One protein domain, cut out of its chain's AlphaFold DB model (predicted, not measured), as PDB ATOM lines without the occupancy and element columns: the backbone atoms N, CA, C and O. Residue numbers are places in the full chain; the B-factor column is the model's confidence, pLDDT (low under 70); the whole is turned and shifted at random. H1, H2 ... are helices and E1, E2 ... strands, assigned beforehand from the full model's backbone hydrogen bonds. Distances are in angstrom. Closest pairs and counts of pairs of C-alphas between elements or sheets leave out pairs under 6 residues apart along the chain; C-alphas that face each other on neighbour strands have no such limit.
ATOM      1  N   LEU A   9      -6.410 -49.679  11.296       55.84
ATOM      2  CA  LEU A   9      -5.582 -49.831  12.493       55.84
ATOM      3  C   LEU A   9      -4.460 -50.868  12.322       55.84
ATOM      4  O   LEU A   9      -3.345 -50.617  12.759       55.84
ATOM      5  N   ILE A  10      -4.721 -52.002  11.666       59.53
ATOM      6  CA  ILE A  10      -3.714 -53.058  11.453       59.53
ATOM      7  C   ILE A  10      -2.603 -52.548  10.526       59.53
ATOM      8  O   ILE A  10      -1.428 -52.717  10.827       59.53
ATOM      9  N   ILE A  11      -2.975 -51.842   9.454       59.03
ATOM     10  CA  ILE A  11      -2.020 -51.226   8.519       59.03
ATOM     11  C   ILE A  11      -1.135 -50.200   9.244       59.03
ATOM     12  O   ILE A  11       0.071 -50.136   9.008       59.03
ATOM     13  N   LEU A  12      -1.723 -49.415  10.152       59.03
ATOM     14  CA  LEU A  12      -0.992 -48.441  10.958       59.03
ATOM     15  C   LEU A  12       0.011 -49.118  11.904       59.03
ATOM     16  O   LEU A  12       1.157 -48.680  11.978       59.03
ATOM     17  N   PHE A  13      -0.394 -50.191  12.594       61.88
ATOM     18  CA  PHE A  13       0.496 -50.946  13.480       61.88
ATOM     19  C   PHE A  13       1.651 -51.596  12.711       61.88
ATOM     20  O   PHE A  13       2.788 -51.479  13.158       61.88
ATOM     21  N   ASP A  14       1.404 -52.190  11.542       58.66
ATOM     22  CA  ASP A  14       2.460 -52.787  10.713       58.66
ATOM     23  C   ASP A  14       3.499 -51.751  10.258       58.66
ATOM     24  O   ASP A  14       4.703 -52.008  10.302       58.66
ATOM     25  N   LEU A  15       3.060 -50.547   9.874       63.47
ATOM     26  CA  LEU A  15       3.967 -49.449   9.529       63.47
ATOM     27  C   LEU A  15       4.810 -49.008  10.733       63.47
ATOM     28  O   LEU A  15       6.020 -48.817  10.598       63.47
ATOM     29  N   LEU A  16       4.194 -48.891  11.911       64.56
ATOM     30  CA  LEU A  16       4.866 -48.516  13.159       64.56
ATOM     31  C   LEU A  16       5.895 -49.569  13.594       64.56
ATOM     32  O   LEU A  16       7.016 -49.220  13.968       64.56
ATOM     33  N   PHE A  17       5.550 -50.854  13.481       64.31
ATOM     34  CA  PHE A  17       6.461 -51.964  13.757       64.31
ATOM     35  C   PHE A  17       7.623 -52.003  12.775       64.31
ATOM     36  O   PHE A  17       8.764 -52.145  13.208       64.31
ATOM     37  N   MET A  18       7.372 -51.809  11.477       64.19
ATOM     38  CA  MET A  18       8.452 -51.704  10.498       64.19
ATOM     39  C   MET A  18       9.412 -50.562  10.859       64.19
ATOM     40  O   MET A  18      10.625 -50.742  10.769       64.19
ATOM     41  N   LEU A  19       8.892 -49.412  11.308       62.25
ATOM     42  CA  LEU A  19       9.701 -48.233  11.654       62.25
ATOM     43  C   LEU A  19      10.599 -48.453  12.856       62.25
ATOM     44  O   LEU A  19      11.795 -48.148  12.803       62.25
ATOM     45  N   LEU A  20      10.032 -49.015  13.916       63.81
ATOM     46  CA  LEU A  20      10.786 -49.399  15.099       63.81
ATOM     47  C   LEU A  20      11.827 -50.464  14.752       63.81
ATOM     48  O   LEU A  20      12.977 -50.342  15.163       63.81
ATOM     49  N   PHE A  21      11.465 -51.446  13.928       66.94
ATOM     50  CA  PHE A  21      12.350 -52.536  13.540       66.94
ATOM     51  C   PHE A  21      13.587 -52.035  12.792       66.94
ATOM     52  O   PHE A  21      14.704 -52.282  13.231       66.94
ATOM     53  N   VAL A  22      13.425 -51.261  11.716       61.53
ATOM     54  CA  VAL A  22      14.576 -50.744  10.955       61.53
ATOM     55  C   VAL A  22      15.452 -49.829  11.818       61.53
ATOM     56  O   VAL A  22      16.678 -49.905  11.734       61.53
ATOM     57  N   SER A  23      14.845 -49.012  12.683       59.22
ATOM     58  CA  SER A  23      15.584 -48.117  13.585       59.22
ATOM     59  C   SER A  23      16.439 -48.893  14.597       59.22
ATOM     60  O   SER A  23      17.620 -48.587  14.762       59.22
ATOM     61  N   VAL A  24      15.882 -49.941  15.215       64.62
ATOM     62  CA  VAL A  24      16.605 -50.827  16.146       64.62
ATOM     63  C   VAL A  24      17.732 -51.570  15.427       64.62
ATOM     64  O   VAL A  24      18.865 -51.589  15.905       64.62
ATOM     65  N   LEU A  25      17.465 -52.100  14.231       62.28
ATOM     66  CA  LEU A  25      18.465 -52.826  13.445       62.28
ATOM     67  C   LEU A  25      19.678 -51.959  13.068       62.28
ATOM     68  O   LEU A  25      20.800 -52.456  12.967       62.28
ATOM     69  N   GLN A  26      19.484 -50.661  12.842       57.53
ATOM     70  CA  GLN A  26      20.609 -49.757  12.606       57.53
ATOM     71  C   GLN A  26      21.388 -49.448  13.881       57.53
ATOM     72  O   GLN A  26      22.618 -49.402  13.843       57.53
ATOM     73  N   GLN A  27      20.691 -49.264  15.002       60.50
ATOM     74  CA  GLN A  27      21.319 -48.974  16.289       60.50
ATOM     75  C   GLN A  27      22.205 -50.140  16.759       60.50
ATOM     76  O   GLN A  27      23.306 -49.913  17.256       60.50
ATOM     77  N   GLU A  28      21.785 -51.378  16.498       66.50
ATOM     78  CA  GLU A  28      22.580 -52.591  16.734       66.50
ATOM     79  C   GLU A  28      23.617 -52.881  15.628       66.50
ATOM     80  O   GLU A  28      24.329 -53.883  15.673       66.50
ATOM     81  N   GLN A  29      23.735 -52.007  14.621       66.94
ATOM     82  CA  GLN A  29      24.623 -52.159  13.458       66.94
ATOM     83  C   GLN A  29      24.420 -53.463  12.667       66.94
ATOM     84  O   GLN A  29      25.341 -53.946  11.987       66.94
ATOM     85  N   VAL A  30      23.226 -54.049  12.736       81.94
ATOM     86  CA  VAL A  30      22.846 -55.232  11.956       81.94
ATOM     87  C   VAL A  30      22.263 -54.845  10.599       81.94
ATOM     88  O   VAL A  30      22.334 -55.639   9.670       81.94
ATOM     89  N   LEU A  31      21.805 -53.605  10.413       84.06
ATOM     90  CA  LEU A  31      21.462 -53.042   9.106       84.06
ATOM     91  C   LEU A  31      22.318 -51.808   8.802       84.06
ATOM     92  O   LEU A  31      22.240 -50.792   9.480       84.06
ATOM     93  N   THR A  32      23.105 -51.873   7.733       87.50
ATOM     94  CA  THR A  32      23.889 -50.746   7.216       87.50
ATOM     95  C   THR A  32      23.302 -50.284   5.891       87.50
ATOM     96  O   THR A  32      23.190 -51.077   4.959       87.50
ATOM     97  N   ILE A  33      22.965 -48.999   5.775       87.62
ATOM     98  CA  ILE A  33      22.516 -48.391   4.515       87.62
ATOM     99  C   ILE A  33      23.616 -47.451   4.026       87.62
ATOM    100  O   ILE A  33      24.035 -46.553   4.751       87.62
ATOM    101  N   ARG A  34      24.101 -47.669   2.804       89.12
ATOM    102  CA  ARG A  34      25.161 -46.875   2.179       89.12
ATOM    103  C   ARG A  34      24.599 -46.049   1.033       89.12
ATOM    104  O   ARG A  34      24.042 -46.592   0.081       89.12
ATOM    105  N   LEU A  35      24.779 -44.741   1.142       88.75
ATOM    106  CA  LEU A  35      24.412 -43.761   0.126       88.75
ATOM    107  C   LEU A  35      25.527 -43.635  -0.927       88.75
ATOM    108  O   LEU A  35      26.677 -43.998  -0.642       88.75
ATOM    109  N   PRO A  36      25.216 -43.173  -2.152       86.75
ATOM    110  CA  PRO A  36      26.234 -42.945  -3.170       86.75
ATOM    111  C   PRO A  36      27.262 -41.906  -2.682       86.75
ATOM    112  O   PRO A  36      26.895 -40.955  -2.008       86.75
ATOM    113  N   PRO A  37      28.559 -42.058  -2.996       78.06
ATOM    114  CA  PRO A  37      29.603 -41.181  -2.456       78.06
ATOM    115  C   PRO A  37      29.690 -39.806  -3.138       78.06
ATOM    116  O   PRO A  37      30.421 -38.945  -2.660       78.06
ATOM    117  N   GLN A  38      29.026 -39.631  -4.283       82.25
ATOM    118  CA  GLN A  38      29.104 -38.412  -5.089       82.25
ATOM    119  C   GLN A  38      27.950 -37.474  -4.750       82.25
ATOM    120  O   GLN A  38      28.109 -36.588  -3.921       82.25
ATOM    121  N   HIS A  39      26.801 -37.695  -5.386       85.94
ATOM    122  CA  HIS A  39      25.614 -36.883  -5.198       85.94
ATOM    123  C   HIS A  39      24.425 -37.728  -4.782       85.94
ATOM    124  O   HIS A  39      24.243 -38.853  -5.268       85.94
ATOM    125  N   LEU A  40      23.604 -37.159  -3.904       88.12
ATOM    126  CA  LEU A  40      22.347 -37.767  -3.505       88.12
ATOM    127  C   LEU A  40      21.363 -37.788  -4.690       88.12
ATOM    128  O   LEU A  40      21.326 -36.854  -5.495       88.12
ATOM    129  N   PRO A  41      20.555 -38.855  -4.829       90.00
ATOM    130  CA  PRO A  41      19.464 -38.878  -5.796       90.00
ATOM    131  C   PRO A  41      18.461 -37.739  -5.552       90.00
ATOM    132  O   PRO A  41      18.285 -37.286  -4.425       90.00
ATOM    133  N   LYS A  42      17.771 -37.298  -6.606       89.25
ATOM    134  CA  LYS A  42      16.924 -36.088  -6.607       89.25
ATOM    135  C   LYS A  42      15.739 -36.144  -5.643       89.25
ATOM    136  O   LYS A  42      15.249 -35.111  -5.205       89.25
ATOM    137  N   ASP A  43      15.245 -37.341  -5.370       86.00
ATOM    138  CA  ASP A  43      14.120 -37.630  -4.480       86.00
ATOM    139  C   ASP A  43      14.558 -37.922  -3.033       86.00
ATOM    140  O   ASP A  43      13.713 -38.186  -2.176       86.00
ATOM    141  N   VAL A  44      15.861 -37.853  -2.746       86.75
ATOM    142  CA  VAL A  44      16.406 -37.849  -1.388       86.75
ATOM    143  C   VAL A  44      16.476 -36.411  -0.902       86.75
ATOM    144  O   VAL A  44      17.072 -35.551  -1.549       86.75
ATOM    145  N   GLN A  45      15.882 -36.146   0.257       85.69
ATOM    146  CA  GLN A  45      15.852 -34.801   0.826       85.69
ATOM    147  C   GLN A  45      16.904 -34.664   1.921       85.69
ATOM    148  O   GLN A  45      17.097 -35.575   2.727       85.69
ATOM    149  N   VAL A  46      17.557 -33.508   1.975       85.00
ATOM    150  CA  VAL A  46      18.426 -33.123   3.089       85.00
ATOM    151  C   VAL A  46      17.699 -32.056   3.887       85.00
ATOM    152  O   VAL A  46      17.361 -30.998   3.361       85.00
ATOM    153  N   VAL A  47      17.443 -32.348   5.155       84.06
ATOM    154  CA  VAL A  47      16.848 -31.402   6.096       84.06
ATOM    155  C   VAL A  47      17.957 -30.845   6.959       84.06
ATOM    156  O   VAL A  47      18.741 -31.613   7.516       84.06
ATOM    157  N   VAL A  48      18.006 -29.523   7.064       83.81
ATOM    158  CA  VAL A  48      19.041 -28.785   7.786       83.81
ATOM    159  C   VAL A  48      18.362 -27.906   8.819       83.81
ATOM    160  O   VAL A  48      17.402 -27.207   8.503       83.81
ATOM    161  N   ALA A  49      18.872 -27.920  10.042       82.50
ATOM    162  CA  ALA A  49      18.378 -27.075  11.117       82.50
ATOM    163  C   ALA A  49      19.540 -26.479  11.908       82.50
ATOM    164  O   ALA A  49      20.673 -26.943  11.812       82.50
ATOM    165  N   THR A  50      19.273 -25.460  12.721       79.00
ATOM    166  CA  THR A  50      20.319 -24.810  13.527       79.00
ATOM    167  C   THR A  50      20.690 -25.609  14.775       79.00
ATOM    168  O   THR A  50      21.765 -25.434  15.342       79.00
ATOM    169  N   ASN A  51      19.798 -26.497  15.217       79.00
ATOM    170  CA  ASN A  51      19.971 -27.329  16.400       79.00
ATOM    171  C   ASN A  51      19.147 -28.626  16.297       79.00
ATOM    172  O   ASN A  51      18.256 -28.763  15.457       79.00
ATOM    173  N   ALA A  52      19.424 -29.584  17.186       74.94
ATOM    174  CA  ALA A  52      18.794 -30.905  17.164       74.94
ATOM    175  C   ALA A  52      17.275 -30.881  17.427       74.94
ATOM    176  O   ALA A  52      16.548 -31.735  16.915       74.94
ATOM    177  N   GLN A  53      16.782 -29.924  18.218       78.56
ATOM    178  CA  GLN A  53      15.361 -29.823  18.547       78.56
ATOM    179  C   GLN A  53      14.555 -29.340  17.340       78.56
ATOM    180  O   GLN A  53      13.543 -29.949  16.992       78.56
ATOM    181  N   GLU A  54      15.051 -28.314  16.653       81.25
ATOM    182  CA  GLU A  54      14.490 -27.819  15.398       81.25
ATOM    183  C   GLU A  54      14.556 -28.890  14.299       81.25
ATOM    184  O   GLU A  54      13.568 -29.131  13.608       81.25
ATOM    185  N   LEU A  55      15.671 -29.625  14.207       79.44
ATOM    186  CA  LEU A  55      15.827 -30.734  13.262       79.44
ATOM    187  C   LEU A  55      14.769 -31.823  13.471       79.44
ATOM    188  O   LEU A  55      14.220 -32.366  12.514       79.44
ATOM    189  N   ASN A  56      14.470 -32.145  14.731       73.25
ATOM    190  CA  ASN A  56      13.435 -33.113  15.078       73.25
ATOM    191  C   ASN A  56      12.030 -32.581  14.777       73.25
ATOM    192  O   ASN A  56      11.196 -33.335  14.285       73.25
ATOM    193  N   GLN A  57      11.762 -31.295  15.014       78.62
ATOM    194  CA  GLN A  57      10.472 -30.690  14.672       78.62
ATOM    195  C   GLN A  57      10.234 -30.668  13.160       78.62
ATOM    196  O   GLN A  57       9.153 -31.049  12.716       78.62
ATOM    197  N   GLN A  58      11.239 -30.299  12.362       77.25
ATOM    198  CA  GLN A  58      11.141 -30.325  10.901       77.25
ATOM    199  C   GLN A  58      10.970 -31.754  10.371       77.25
ATOM    200  O   GLN A  58      10.128 -31.994   9.509       77.25
ATOM    201  N   ALA A  59      11.698 -32.720  10.936       71.62
ATOM    202  CA  ALA A  59      11.532 -34.137  10.622       71.62
ATOM    203  C   ALA A  59      10.091 -34.622  10.870       71.62
ATOM    204  O   ALA A  59       9.501 -35.272  10.007       71.62
ATOM    205  N   ILE A  60       9.502 -34.264  12.016       68.94
ATOM    206  CA  ILE A  60       8.107 -34.589  12.352       68.94
ATOM    207  C   ILE A  60       7.135 -33.871  11.408       68.94
ATOM    208  O   ILE A  60       6.173 -34.476  10.943       68.94
ATOM    209  N   ALA A  61       7.382 -32.600  11.090       73.62
ATOM    210  CA  ALA A  61       6.539 -31.838  10.174       73.62
ATOM    211  C   ALA A  61       6.516 -32.464   8.771       73.62
ATOM    212  O   ALA A  61       5.446 -32.591   8.185       73.62
ATOM    213  N   ILE A  62       7.660 -32.931   8.263       71.06
ATOM    214  CA  ILE A  62       7.756 -33.632   6.974       71.06
ATOM    215  C   ILE A  62       7.041 -34.986   7.030       71.06
ATOM    216  O   ILE A  62       6.300 -35.327   6.106       71.06
ATOM    217  N   ALA A  63       7.203 -35.722   8.131       62.44
ATOM    218  CA  ALA A  63       6.507 -36.985   8.361       62.44
ATOM    219  C   ALA A  63       4.976 -36.821   8.440       62.44
ATOM    220  O   ALA A  63       4.253 -37.719   8.022       62.44
ATOM    221  N   ASN A  64       4.483 -35.685   8.945       58.03
ATOM    222  CA  ASN A  64       3.053 -35.406   9.101       58.03
ATOM    223  C   ASN A  64       2.415 -34.757   7.862       58.03
ATOM    224  O   ASN A  64       1.251 -35.015   7.564       58.03
ATOM    225  N   ALA A  65       3.143 -33.881   7.163       61.12
ATOM    226  CA  ALA A  65       2.628 -33.122   6.021       61.12
ATOM    227  C   ALA A  65       2.625 -33.927   4.717       61.12
ATOM    228  O   ALA A  65       1.964 -33.543   3.752       61.12
ATOM    229  N   SER A  66       3.362 -35.033   4.669       53.88
ATOM    230  CA  SER A  66       3.475 -35.866   3.483       53.88
ATOM    231  C   SER A  66       3.053 -37.303   3.780       53.88
ATOM    232  O   SER A  66       3.331 -37.850   4.840       53.88
ATOM    233  N   THR A  67       2.467 -37.972   2.787       51.84
ATOM    234  CA  THR A  67       2.513 -39.443   2.712       51.84
ATOM    235  C   THR A  67       3.942 -39.952   2.478       51.84
ATOM    236  O   THR A  67       4.166 -41.154   2.457       51.84
ATOM    237  N   ALA A  68       4.927 -39.060   2.320       48.66
ATOM    238  CA  ALA A  68       6.346 -39.360   2.203       48.66
ATOM    239  C   ALA A  68       6.993 -39.463   3.592       48.66
ATOM    240  O   ALA A  68       8.009 -38.830   3.880       48.66
ATOM    241  N   PHE A  69       6.415 -40.306   4.453       55.28
ATOM    242  CA  PHE A  69       7.129 -40.768   5.633       55.28
ATOM    243  C   PHE A  69       8.418 -41.458   5.158       55.28
ATOM    244  O   PHE A  69       8.376 -42.466   4.450       55.28
ATOM    245  N   GLY A  70       9.565 -40.883   5.506       58.44
ATOM    246  CA  GLY A  70      10.874 -41.337   5.062       58.44
ATOM    247  C   GLY A  70      11.726 -41.860   6.207       58.44
ATOM    248  O   GLY A  70      11.512 -41.546   7.377       58.44
ATOM    249  N   PHE A  71      12.714 -42.673   5.862       66.56
ATOM    250  CA  PHE A  71      13.700 -43.147   6.821       66.56
ATOM    251  C   PHE A  71      14.800 -42.100   6.997       66.56
ATOM    252  O   PHE A  71      15.365 -41.642   6.000       66.56
ATOM    253  N   PHE A  72      15.101 -41.733   8.244       75.75
ATOM    254  CA  PHE A  72      16.119 -40.735   8.563       75.75
ATOM    255  C   PHE A  72      17.490 -41.390   8.690       75.75
ATOM    256  O   PHE A  72      17.696 -42.255   9.537       75.75
ATOM    257  N   LEU A  73      18.441 -40.932   7.886       78.19
ATOM    258  CA  LEU A  73      19.842 -41.317   7.978       78.19
ATOM    259  C   LEU A  73      20.691 -40.150   8.494       78.19
ATOM    260  O   LEU A  73      20.393 -38.986   8.195       78.19
ATOM    261  N   PRO A  74      21.771 -40.436   9.243       75.62
ATOM    262  CA  PRO A  74      22.757 -39.417   9.569       75.62
ATOM    263  C   PRO A  74      23.385 -38.866   8.282       75.62
ATOM    264  O   PRO A  74      23.740 -39.621   7.378       75.62
ATOM    265  N   CYS A  75      23.570 -37.547   8.216       75.06
ATOM    266  CA  CYS A  75      24.178 -36.840   7.078       75.06
ATOM    267  C   CYS A  75      25.718 -36.979   7.049       75.06
ATOM    268  O   CYS A  75      26.431 -36.115   6.550       75.06
ATOM    269  N   SER A  76      26.292 -38.027   7.644       68.81
ATOM    270  CA  SER A  76      27.747 -38.158   7.764       68.81
ATOM    271  C   SER A  76      28.370 -38.675   6.464       68.81
ATOM    272  O   SER A  76      28.032 -39.768   6.011       68.81
ATOM    273  N   GLY A  77      29.327 -37.932   5.902       70.44
ATOM    274  CA  GLY A  77      30.151 -38.387   4.773       70.44
ATOM    275  C   GLY A  77      29.525 -38.224   3.383       70.44
ATOM    276  O   GLY A  77      29.989 -38.868   2.446       70.44
ATOM    277  N   GLN A  78      28.487 -37.395   3.240       80.69
ATOM    278  CA  GLN A  78      27.910 -37.000   1.947       80.69
ATOM    279  C   GLN A  78      28.359 -35.586   1.566       80.69
ATOM    280  O   GLN A  78      28.546 -34.744   2.447       80.69
ATOM    281  N   ILE A  79      28.525 -35.315   0.266       81.44
ATOM    282  CA  ILE A  79      29.005 -34.013  -0.229       81.44
ATOM    283  C   ILE A  79      28.014 -32.903   0.132       81.44
ATOM    284  O   ILE A  79      28.421 -31.844   0.603       81.44
ATOM    285  N   GLU A  80      26.718 -33.179   0.016       79.94
ATOM    286  CA  GLU A  80      25.616 -32.279   0.373       79.94
ATOM    287  C   GLU A  80      25.565 -31.947   1.872       79.94
ATOM    288  O   GLU A  80      24.878 -31.014   2.277       79.94
ATOM    289  N   CYS A  81      26.303 -32.691   2.699       79.31
ATOM    290  CA  CYS A  81      26.332 -32.546   4.149       79.31
ATOM    291  C   CYS A  81      27.697 -32.106   4.693       79.31
ATOM    292  O   CYS A  81      27.870 -32.059   5.914       79.31
ATOM    293  N   LYS A  82      28.679 -31.840   3.816       72.38
ATOM    294  CA  LYS A  82      30.109 -31.731   4.153       72.38
ATOM    295  C   LYS A  82      30.408 -30.735   5.282       72.38
ATOM    296  O   LYS A  82      31.312 -30.996   6.070       72.38
ATOM    297  N   ASP A  83      29.585 -29.698   5.421       72.31
ATOM    298  CA  ASP A  83      29.749 -28.640   6.427       72.31
ATOM    299  C   ASP A  83      28.588 -28.564   7.438       72.31
ATOM    300  O   ASP A  83      28.542 -27.675   8.284       72.31
ATOM    301  N   LEU A  84      27.638 -29.503   7.371       73.00
ATOM    302  CA  LEU A  84      26.408 -29.480   8.173       73.00
ATOM    303  C   LEU A  84      26.474 -30.397   9.404       73.00
ATOM    304  O   LEU A  84      25.720 -30.219  10.360       73.00
ATOM    305  N   GLY A  85      27.389 -31.369   9.415       67.62
ATOM    306  CA  GLY A  85      27.634 -32.237  10.569       67.62
ATOM    307  C   GLY A  85      26.365 -32.925  11.094       67.62
ATOM    308  O   GLY A  85      25.610 -33.531  10.337       67.62
ATOM    309  N   GLN A  86      26.130 -32.844  12.410       69.38
ATOM    310  CA  GLN A  86      24.931 -33.405  13.063       69.38
ATOM    311  C   GLN A  86      23.676 -32.527  12.911       69.38
ATOM    312  O   GLN A  86      22.592 -32.928  13.334       69.38
ATOM    313  N   ALA A  87      23.811 -31.341  12.316       73.06
ATOM    314  CA  ALA A  87      22.726 -30.386  12.119       73.06
ATOM    315  C   ALA A  87      21.905 -30.671  10.845       73.06
ATOM    316  O   ALA A  87      20.997 -29.916  10.501       73.06
ATOM    317  N   ALA A  88      22.202 -31.779  10.157       81.31
ATOM    318  CA  ALA A  88      21.452 -32.239   9.004       81.31
ATOM    319  C   ALA A  88      21.069 -33.720   9.108       81.31
ATOM    320  O   ALA A  88      21.762 -34.539   9.723       81.31
ATOM    321  N   LYS A  89      19.950 -34.070   8.477       83.31
ATOM    322  CA  LYS A  89      19.469 -35.442   8.300       83.31
ATOM    323  C   LYS A  89      19.107 -35.675   6.845       83.31
ATOM    324  O   LYS A  89      18.618 -34.780   6.163       83.31
ATOM    325  N   ILE A  90      19.306 -36.908   6.407       84.44
ATOM    326  CA  ILE A  90      18.918 -37.362   5.078       84.44
ATOM    327  C   ILE A  90      17.604 -38.117   5.203       84.44
ATOM    328  O   ILE A  90      17.484 -39.007   6.042       84.44
ATOM    329  N   ILE A  91      16.633 -37.779   4.363       83.94
ATOM    330  CA  ILE A  91      15.338 -38.444   4.282       83.94
ATOM    331  C   ILE A  91      15.286 -39.242   2.987       83.94
ATOM    332  O   ILE A  91      15.342 -38.684   1.889       83.94
ATOM    333  N   LEU A  92      15.156 -40.560   3.126       84.12
ATOM    334  CA  LEU A  92      14.901 -41.453   2.000       84.12
ATOM    335  C   LEU A  92      13.407 -41.499   1.646       84.12
ATOM    336  O   LEU A  92      12.574 -41.465   2.554       84.12
ATOM    337  N   PRO A  93      13.049 -41.667   0.360       82.44
ATOM    338  CA  PRO A  93      11.656 -41.793  -0.051       82.44
ATOM    339  C   PRO A  93      10.990 -43.048   0.540       82.44
ATOM    340  O   PRO A  93      11.609 -44.109   0.666       82.44
ATOM    341  N   MET A  94       9.692 -42.948   0.846       78.19
ATOM    342  CA  MET A  94       8.910 -44.015   1.494       78.19
ATOM    343  C   MET A  94       8.958 -45.351   0.734       78.19
ATOM    344  O   MET A  94       9.039 -46.422   1.335       78.19
ATOM    345  N   SER A  95       8.936 -45.300  -0.600       81.50
ATOM    346  CA  SER A  95       8.988 -46.487  -1.462       81.50
ATOM    347  C   SER A  95      10.274 -47.297  -1.263       81.50
ATOM    348  O   SER A  95      10.249 -48.529  -1.291       81.50
ATOM    349  N   LEU A  96      11.394 -46.614  -1.030       86.44
ATOM    350  CA  LEU A  96      12.685 -47.231  -0.768       86.44
ATOM    351  C   LEU A  96      12.735 -47.811   0.643       86.44
ATOM    352  O   LEU A  96      13.190 -48.937   0.828       86.44
ATOM    353  N   TYR A  97      12.202 -47.071   1.614       80.69
ATOM    354  CA  TYR A  97      12.072 -47.533   2.987       80.69
ATOM    355  C   TYR A  97      11.279 -48.846   3.079       80.69
ATOM    356  O   TYR A  97      11.777 -49.817   3.638       80.69
ATOM    357  N   HIS A  98      10.112 -48.935   2.436       81.25
ATOM    358  CA  HIS A  98       9.303 -50.158   2.431       81.25
ATOM    359  C   HIS A  98      10.075 -51.373   1.888       81.25
ATOM    360  O   HIS A  98      10.040 -52.454   2.476       81.25
ATOM    361  N   LYS A  99      10.829 -51.196   0.794       86.94
ATOM    362  CA  LYS A  99      11.675 -52.262   0.228       86.94
ATOM    363  C   LYS A  99      12.774 -52.704   1.195       86.94
ATOM    364  O   LYS A  99      13.042 -53.899   1.307       86.94
ATOM    365  N   ILE A 100      13.408 -51.751   1.876       88.31
ATOM    366  CA  ILE A 100      14.440 -52.021   2.881       88.31
ATOM    367  C   ILE A 100      13.846 -52.809   4.048       88.31
ATOM    368  O   ILE A 100      14.417 -53.830   4.424       88.31
ATOM    369  N   SER A 101      12.692 -52.391   4.571       82.81
ATOM    370  CA  SER A 101      12.009 -53.082   5.667       82.81
ATOM    371  C   SER A 101      11.636 -54.508   5.285       82.81
ATOM    372  O   SER A 101      11.932 -55.428   6.035       82.81
ATOM    373  N   GLN A 102      11.067 -54.728   4.095       84.88
ATOM    374  CA  GLN A 102      10.729 -56.073   3.620       84.88
ATOM    375  C   GLN A 102      11.954 -56.989   3.530       84.88
ATOM    376  O   GLN A 102      11.905 -58.127   3.997       84.88
ATOM    377  N   LEU A 103      13.056 -56.492   2.959       87.25
ATOM    378  CA  LEU A 103      14.307 -57.244   2.879       87.25
ATOM    379  C   LEU A 103      14.863 -57.548   4.267       87.25
ATOM    380  O   LEU A 103      15.211 -58.694   4.536       87.25
ATOM    381  N   ALA A 104      14.922 -56.550   5.148       86.38
ATOM    382  CA  ALA A 104      15.385 -56.727   6.518       86.38
ATOM    383  C   ALA A 104      14.558 -57.793   7.242       86.38
ATOM    384  O   ALA A 104      15.118 -58.770   7.733       86.38
ATOM    385  N   THR A 105      13.232 -57.670   7.228       82.69
ATOM    386  CA  THR A 105      12.327 -58.625   7.874       82.69
ATOM    387  C   THR A 105      12.541 -60.038   7.346       82.69
ATOM    388  O   THR A 105      12.791 -60.935   8.143       82.69
ATOM    389  N   ALA A 106      12.537 -60.241   6.025       82.94
ATOM    390  CA  ALA A 106      12.759 -61.567   5.440       82.94
ATOM    391  C   ALA A 106      14.118 -62.166   5.840       82.94
ATOM    392  O   ALA A 106      14.242 -63.361   6.076       82.94
ATOM    393  N   SER A 107      15.146 -61.330   5.958       83.81
ATOM    394  CA  SER A 107      16.505 -61.789   6.252       83.81
ATOM    395  C   SER A 107      16.722 -62.173   7.712       83.81
ATOM    396  O   SER A 107      17.513 -63.077   7.993       83.81
ATOM    397  N   PHE A 108      16.058 -61.466   8.630       82.06
ATOM    398  CA  PHE A 108      16.239 -61.635  10.070       82.06
ATOM    399  C   PHE A 108      15.211 -62.584  10.690       82.06
ATOM    400  O   PHE A 108      15.579 -63.344  11.581       82.06
ATOM    401  N   VAL A 109      13.958 -62.589  10.216       74.94
ATOM    402  CA  VAL A 109      12.909 -63.495  10.726       74.94
ATOM    403  C   VAL A 109      13.284 -64.953  10.481       74.94
ATOM    404  O   VAL A 109      13.164 -65.773  11.385       74.94
ATOM    405  N   ASP A 110      13.827 -65.256   9.303       66.12
ATOM    406  CA  ASP A 110      14.282 -66.608   8.972       66.12
ATOM    407  C   ASP A 110      15.630 -66.956   9.643       66.12
ATOM    408  O   ASP A 110      16.165 -68.047   9.446       66.12
ATOM    409  N   GLY A 111      16.222 -66.027  10.411       69.12
ATOM    410  CA  GLY A 111      17.521 -66.194  11.073       69.12
ATOM    411  C   GLY A 111      18.693 -66.384  10.103       69.12
ATOM    412  O   GLY A 111      19.772 -66.819  10.501       69.12
ATOM    413  N   VAL A 112      18.482 -66.094   8.817       80.81
ATOM    414  CA  VAL A 112      19.408 -66.430   7.731       80.81
ATOM    415  C   VAL A 112      20.602 -65.480   7.691       80.81
ATOM    416  O   VAL A 112      21.743 -65.912   7.486       80.81
ATOM    417  N   CYS A 113      20.343 -64.185   7.856       83.69
ATOM    418  CA  CYS A 113      21.365 -63.153   7.891       83.69
ATOM    419  C   CYS A 113      21.442 -62.555   9.292       83.69
ATOM    420  O   CYS A 113      20.433 -62.152   9.852       83.69
ATOM    421  N   HIS A 114      22.655 -62.421   9.829       84.00
ATOM    422  CA  HIS A 114      22.883 -61.679  11.077       84.00
ATOM    423  C   HIS A 114      23.159 -60.196  10.836       84.00
ATOM    424  O   HIS A 114      23.021 -59.386  11.745       84.00
ATOM    425  N   ARG A 115      23.572 -59.831   9.615       88.06
ATOM    426  CA  ARG A 115      23.800 -58.446   9.200       88.06
ATOM    427  C   ARG A 115      23.411 -58.263   7.739       88.06
ATOM    428  O   ARG A 115      23.548 -59.196   6.948       88.06
ATOM    429  N   LEU A 116      22.990 -57.051   7.395       90.19
ATOM    430  CA  LEU A 116      22.684 -56.611   6.043       90.19
ATOM    431  C   LEU A 116      23.400 -55.304   5.711       90.19
ATOM    432  O   LEU A 116      23.415 -54.367   6.507       90.19
ATOM    433  N   THR A 117      23.941 -55.220   4.502       92.38
ATOM    434  CA  THR A 117      24.490 -54.005   3.900       92.38
ATOM    435  C   THR A 117      23.731 -53.695   2.617       92.38
ATOM    436  O   THR A 117      23.825 -54.426   1.634       92.38
ATOM    437  N   LEU A 118      22.978 -52.600   2.609       93.00
ATOM    438  CA  LEU A 118      22.179 -52.159   1.470       93.00
ATOM    439  C   LEU A 118      22.808 -50.919   0.847       93.00
ATOM    440  O   LEU A 118      23.141 -49.964   1.544       93.00
ATOM    441  N   HIS A 119      22.949 -50.929  -0.473       93.56
ATOM    442  CA  HIS A 119      23.475 -49.804  -1.235       93.56
ATOM    443  C   HIS A 119      22.344 -49.087  -1.964       93.56
ATOM    444  O   HIS A 119      21.510 -49.731  -2.601       93.56
ATOM    445  N   ILE A 120      22.326 -47.761  -1.874       92.50
ATOM    446  CA  ILE A 120      21.428 -46.900  -2.641       92.50
ATOM    447  C   ILE A 120      22.201 -46.338  -3.831       92.50
ATOM    448  O   ILE A 120      23.349 -45.911  -3.694       92.50
ATOM    449  N   ARG A 121      21.565 -46.328  -5.001       92.44
ATOM    450  CA  ARG A 121      22.071 -45.708  -6.229       92.44
ATOM    451  C   ARG A 121      21.019 -44.784  -6.828       92.44
ATOM    452  O   ARG A 121      19.837 -44.884  -6.503       92.44
ATOM    453  N   SER A 122      21.453 -43.917  -7.733       92.31
ATOM    454  CA  SER A 122      20.547 -43.144  -8.582       92.31
ATOM    455  C   SER A 122      20.209 -43.954  -9.841       92.31
ATOM    456  O   SER A 122      21.099 -44.558 -10.442       92.31
ATOM    457  N   ASN A 123      18.931 -44.026 -10.216       90.50
ATOM    458  CA  ASN A 123      18.499 -44.637 -11.477       90.50
ATOM    459  C   ASN A 123      18.617 -43.646 -12.656       90.50
ATOM    460  O   ASN A 123      19.022 -42.501 -12.480       90.50
ATOM    461  N   ALA A 124      18.218 -44.063 -13.862       89.56
ATOM    462  CA  ALA A 124      18.286 -43.216 -15.062       89.56
ATOM    463  C   ALA A 124      17.456 -41.917 -14.973       89.56
ATOM    464  O   ALA A 124      17.765 -40.942 -15.650       89.56
ATOM    465  N   LEU A 125      16.418 -41.886 -14.128       90.75
ATOM    466  CA  LEU A 125      15.589 -40.698 -13.889       90.75
ATOM    467  C   LEU A 125      16.169 -39.780 -12.799       90.75
ATOM    468  O   LEU A 125      15.672 -38.673 -12.587       90.75
ATOM    469  N   GLY A 126      17.237 -40.208 -12.124       89.00
ATOM    470  CA  GLY A 126      17.840 -39.493 -11.007       89.00
ATOM    471  C   GLY A 126      17.269 -39.870  -9.637       89.00
ATOM    472  O   GLY A 126      17.653 -39.239  -8.656       89.00
ATOM    473  N   ASN A 127      16.387 -40.871  -9.551       91.06
ATOM    474  CA  ASN A 127      15.682 -41.258  -8.323       91.06
ATOM    475  C   ASN A 127      16.425 -42.358  -7.550       91.06
ATOM    476  O   ASN A 127      17.131 -43.182  -8.141       91.06
ATOM    477  N   ALA A 128      16.239 -42.402  -6.235       90.25
ATOM    478  CA  ALA A 128      16.871 -43.337  -5.325       90.25
ATOM    479  C   ALA A 128      16.285 -44.738  -5.477       90.25
ATOM    480  O   ALA A 128      15.090 -44.976  -5.294       90.25
ATOM    481  N   VAL A 129      17.153 -45.703  -5.756       92.38
ATOM    482  CA  VAL A 129      16.790 -47.118  -5.837       92.38
ATOM    483  C   VAL A 129      17.822 -47.978  -5.118       92.38
ATOM    484  O   VAL A 129      18.986 -47.599  -4.989       92.38
ATOM    485  N   LEU A 130      17.403 -49.162  -4.669       92.69
ATOM    486  CA  LEU A 130      18.340 -50.175  -4.190       92.69
ATOM    487  C   LEU A 130      19.255 -50.626  -5.334       92.69
ATOM    488  O   LEU A 130      18.821 -50.850  -6.466       92.69
ATOM    489  N   ASP A 131      20.531 -50.794  -5.019       93.56
ATOM    490  CA  ASP A 131      21.499 -51.419  -5.901       93.56
ATOM    491  C   ASP A 131      21.378 -52.946  -5.801       93.56
ATOM    492  O   ASP A 131      22.058 -53.617  -5.019       93.56
ATOM    493  N   TYR A 132      20.473 -53.505  -6.605       91.25
ATOM    494  CA  TYR A 132      20.249 -54.949  -6.670       91.25
ATOM    495  C   TYR A 132      21.450 -55.725  -7.221       91.25
ATOM    496  O   TYR A 132      21.580 -56.916  -6.939       91.25
TER     497      TYR A 132
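This is residues 9 to 132 of the 158 residues of an uncharacterized protein of Achromatium sp. WMS3 (UniProt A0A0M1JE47). Two small three-stranded sheets stand next to each other, each with one helix over one face: H3 over the sheet of E1, E5 and E6, and H2 over the sheet of E2, E4 and E3. The first helix, H1, reaches in to meet H3 with residues 18 to 22, while its residues 9 to 14 stick out free. The printed part has 124 residues, with three named helices and six named strands in the order H1 E1 E2 H2 E3 E4 H3 E5 E6, a mixed class. One sheet is mixed, in the order E1, E5, E6; the other is antiparallel, in the order E2, E4, E3. The whole is compact, with a radius of gyration of the C-alphas of 14.6 A and spans of 41 by 33 by 29 A.

H1, residues 9 to 27, touches H3, residues 94 to 109, with the C-alphas of Met 18 and Ser 101 closest at 6.2 A, about perpendicular at 74 degrees. E1, residues 31 to 34, is the parallel neighbour of E5, residues 116 to 122; N 32 and O 116 are 2.8 A apart, within hydrogen-bond range. H1 only grazes their sheet, with residues 22 to 26. E2, residues 45 to 48, is antiparallel to E4, residues 88 to 92, with N 47 and O 89 at 2.9 A. H2, residues 52 to 65, is on their sheet at a height of 9.1 A, in two layers, a helix on one face of a sheet; the closest C-alphas of H2 and E2 are those of Leu 55 and Val 48, 6.6 A apart. E3, residues 71 to 74, forms a hairpin with E4, with N 73 and O 90 at 2.8 A. E2, H2 and E3 make a split strand-helix-strand unit, two strands running the same way with E4 between them, and its crossover is right-handed. H3 lies over E5 at a height of 9.4 A over the sheet, again two layers, and runs along the strands, at 19 degrees to E5 on the local plane. E5 and E6, residues 128 to 130, form a hairpin, with N 121 and O 129 at 2.9 A. H2 and H3 are apart. In H1, H2 and H3 every O i to N i+4 pair is within hydrogen-bond range.

H1 begins at C-alpha 9, (-5.582, -49.831, 12.493), and is 27.2 A long. H2 measures 19.8 A, H3 21.9 A, E4 13.3 A and E5 20.0 A. E6 ends at C-alpha 130, (18.340, -50.175, -4.190).

The two C-alphas farthest apart, those of Thr 50 and Asp 110, are 42.5 A apart. The printed part has no cut. The link from E3 to E4, residues 75 to 87, is long. The mean pLDDT of the printed part is 77.2; 36 residues are under 70, among them 9 to 29 and 63 to 71.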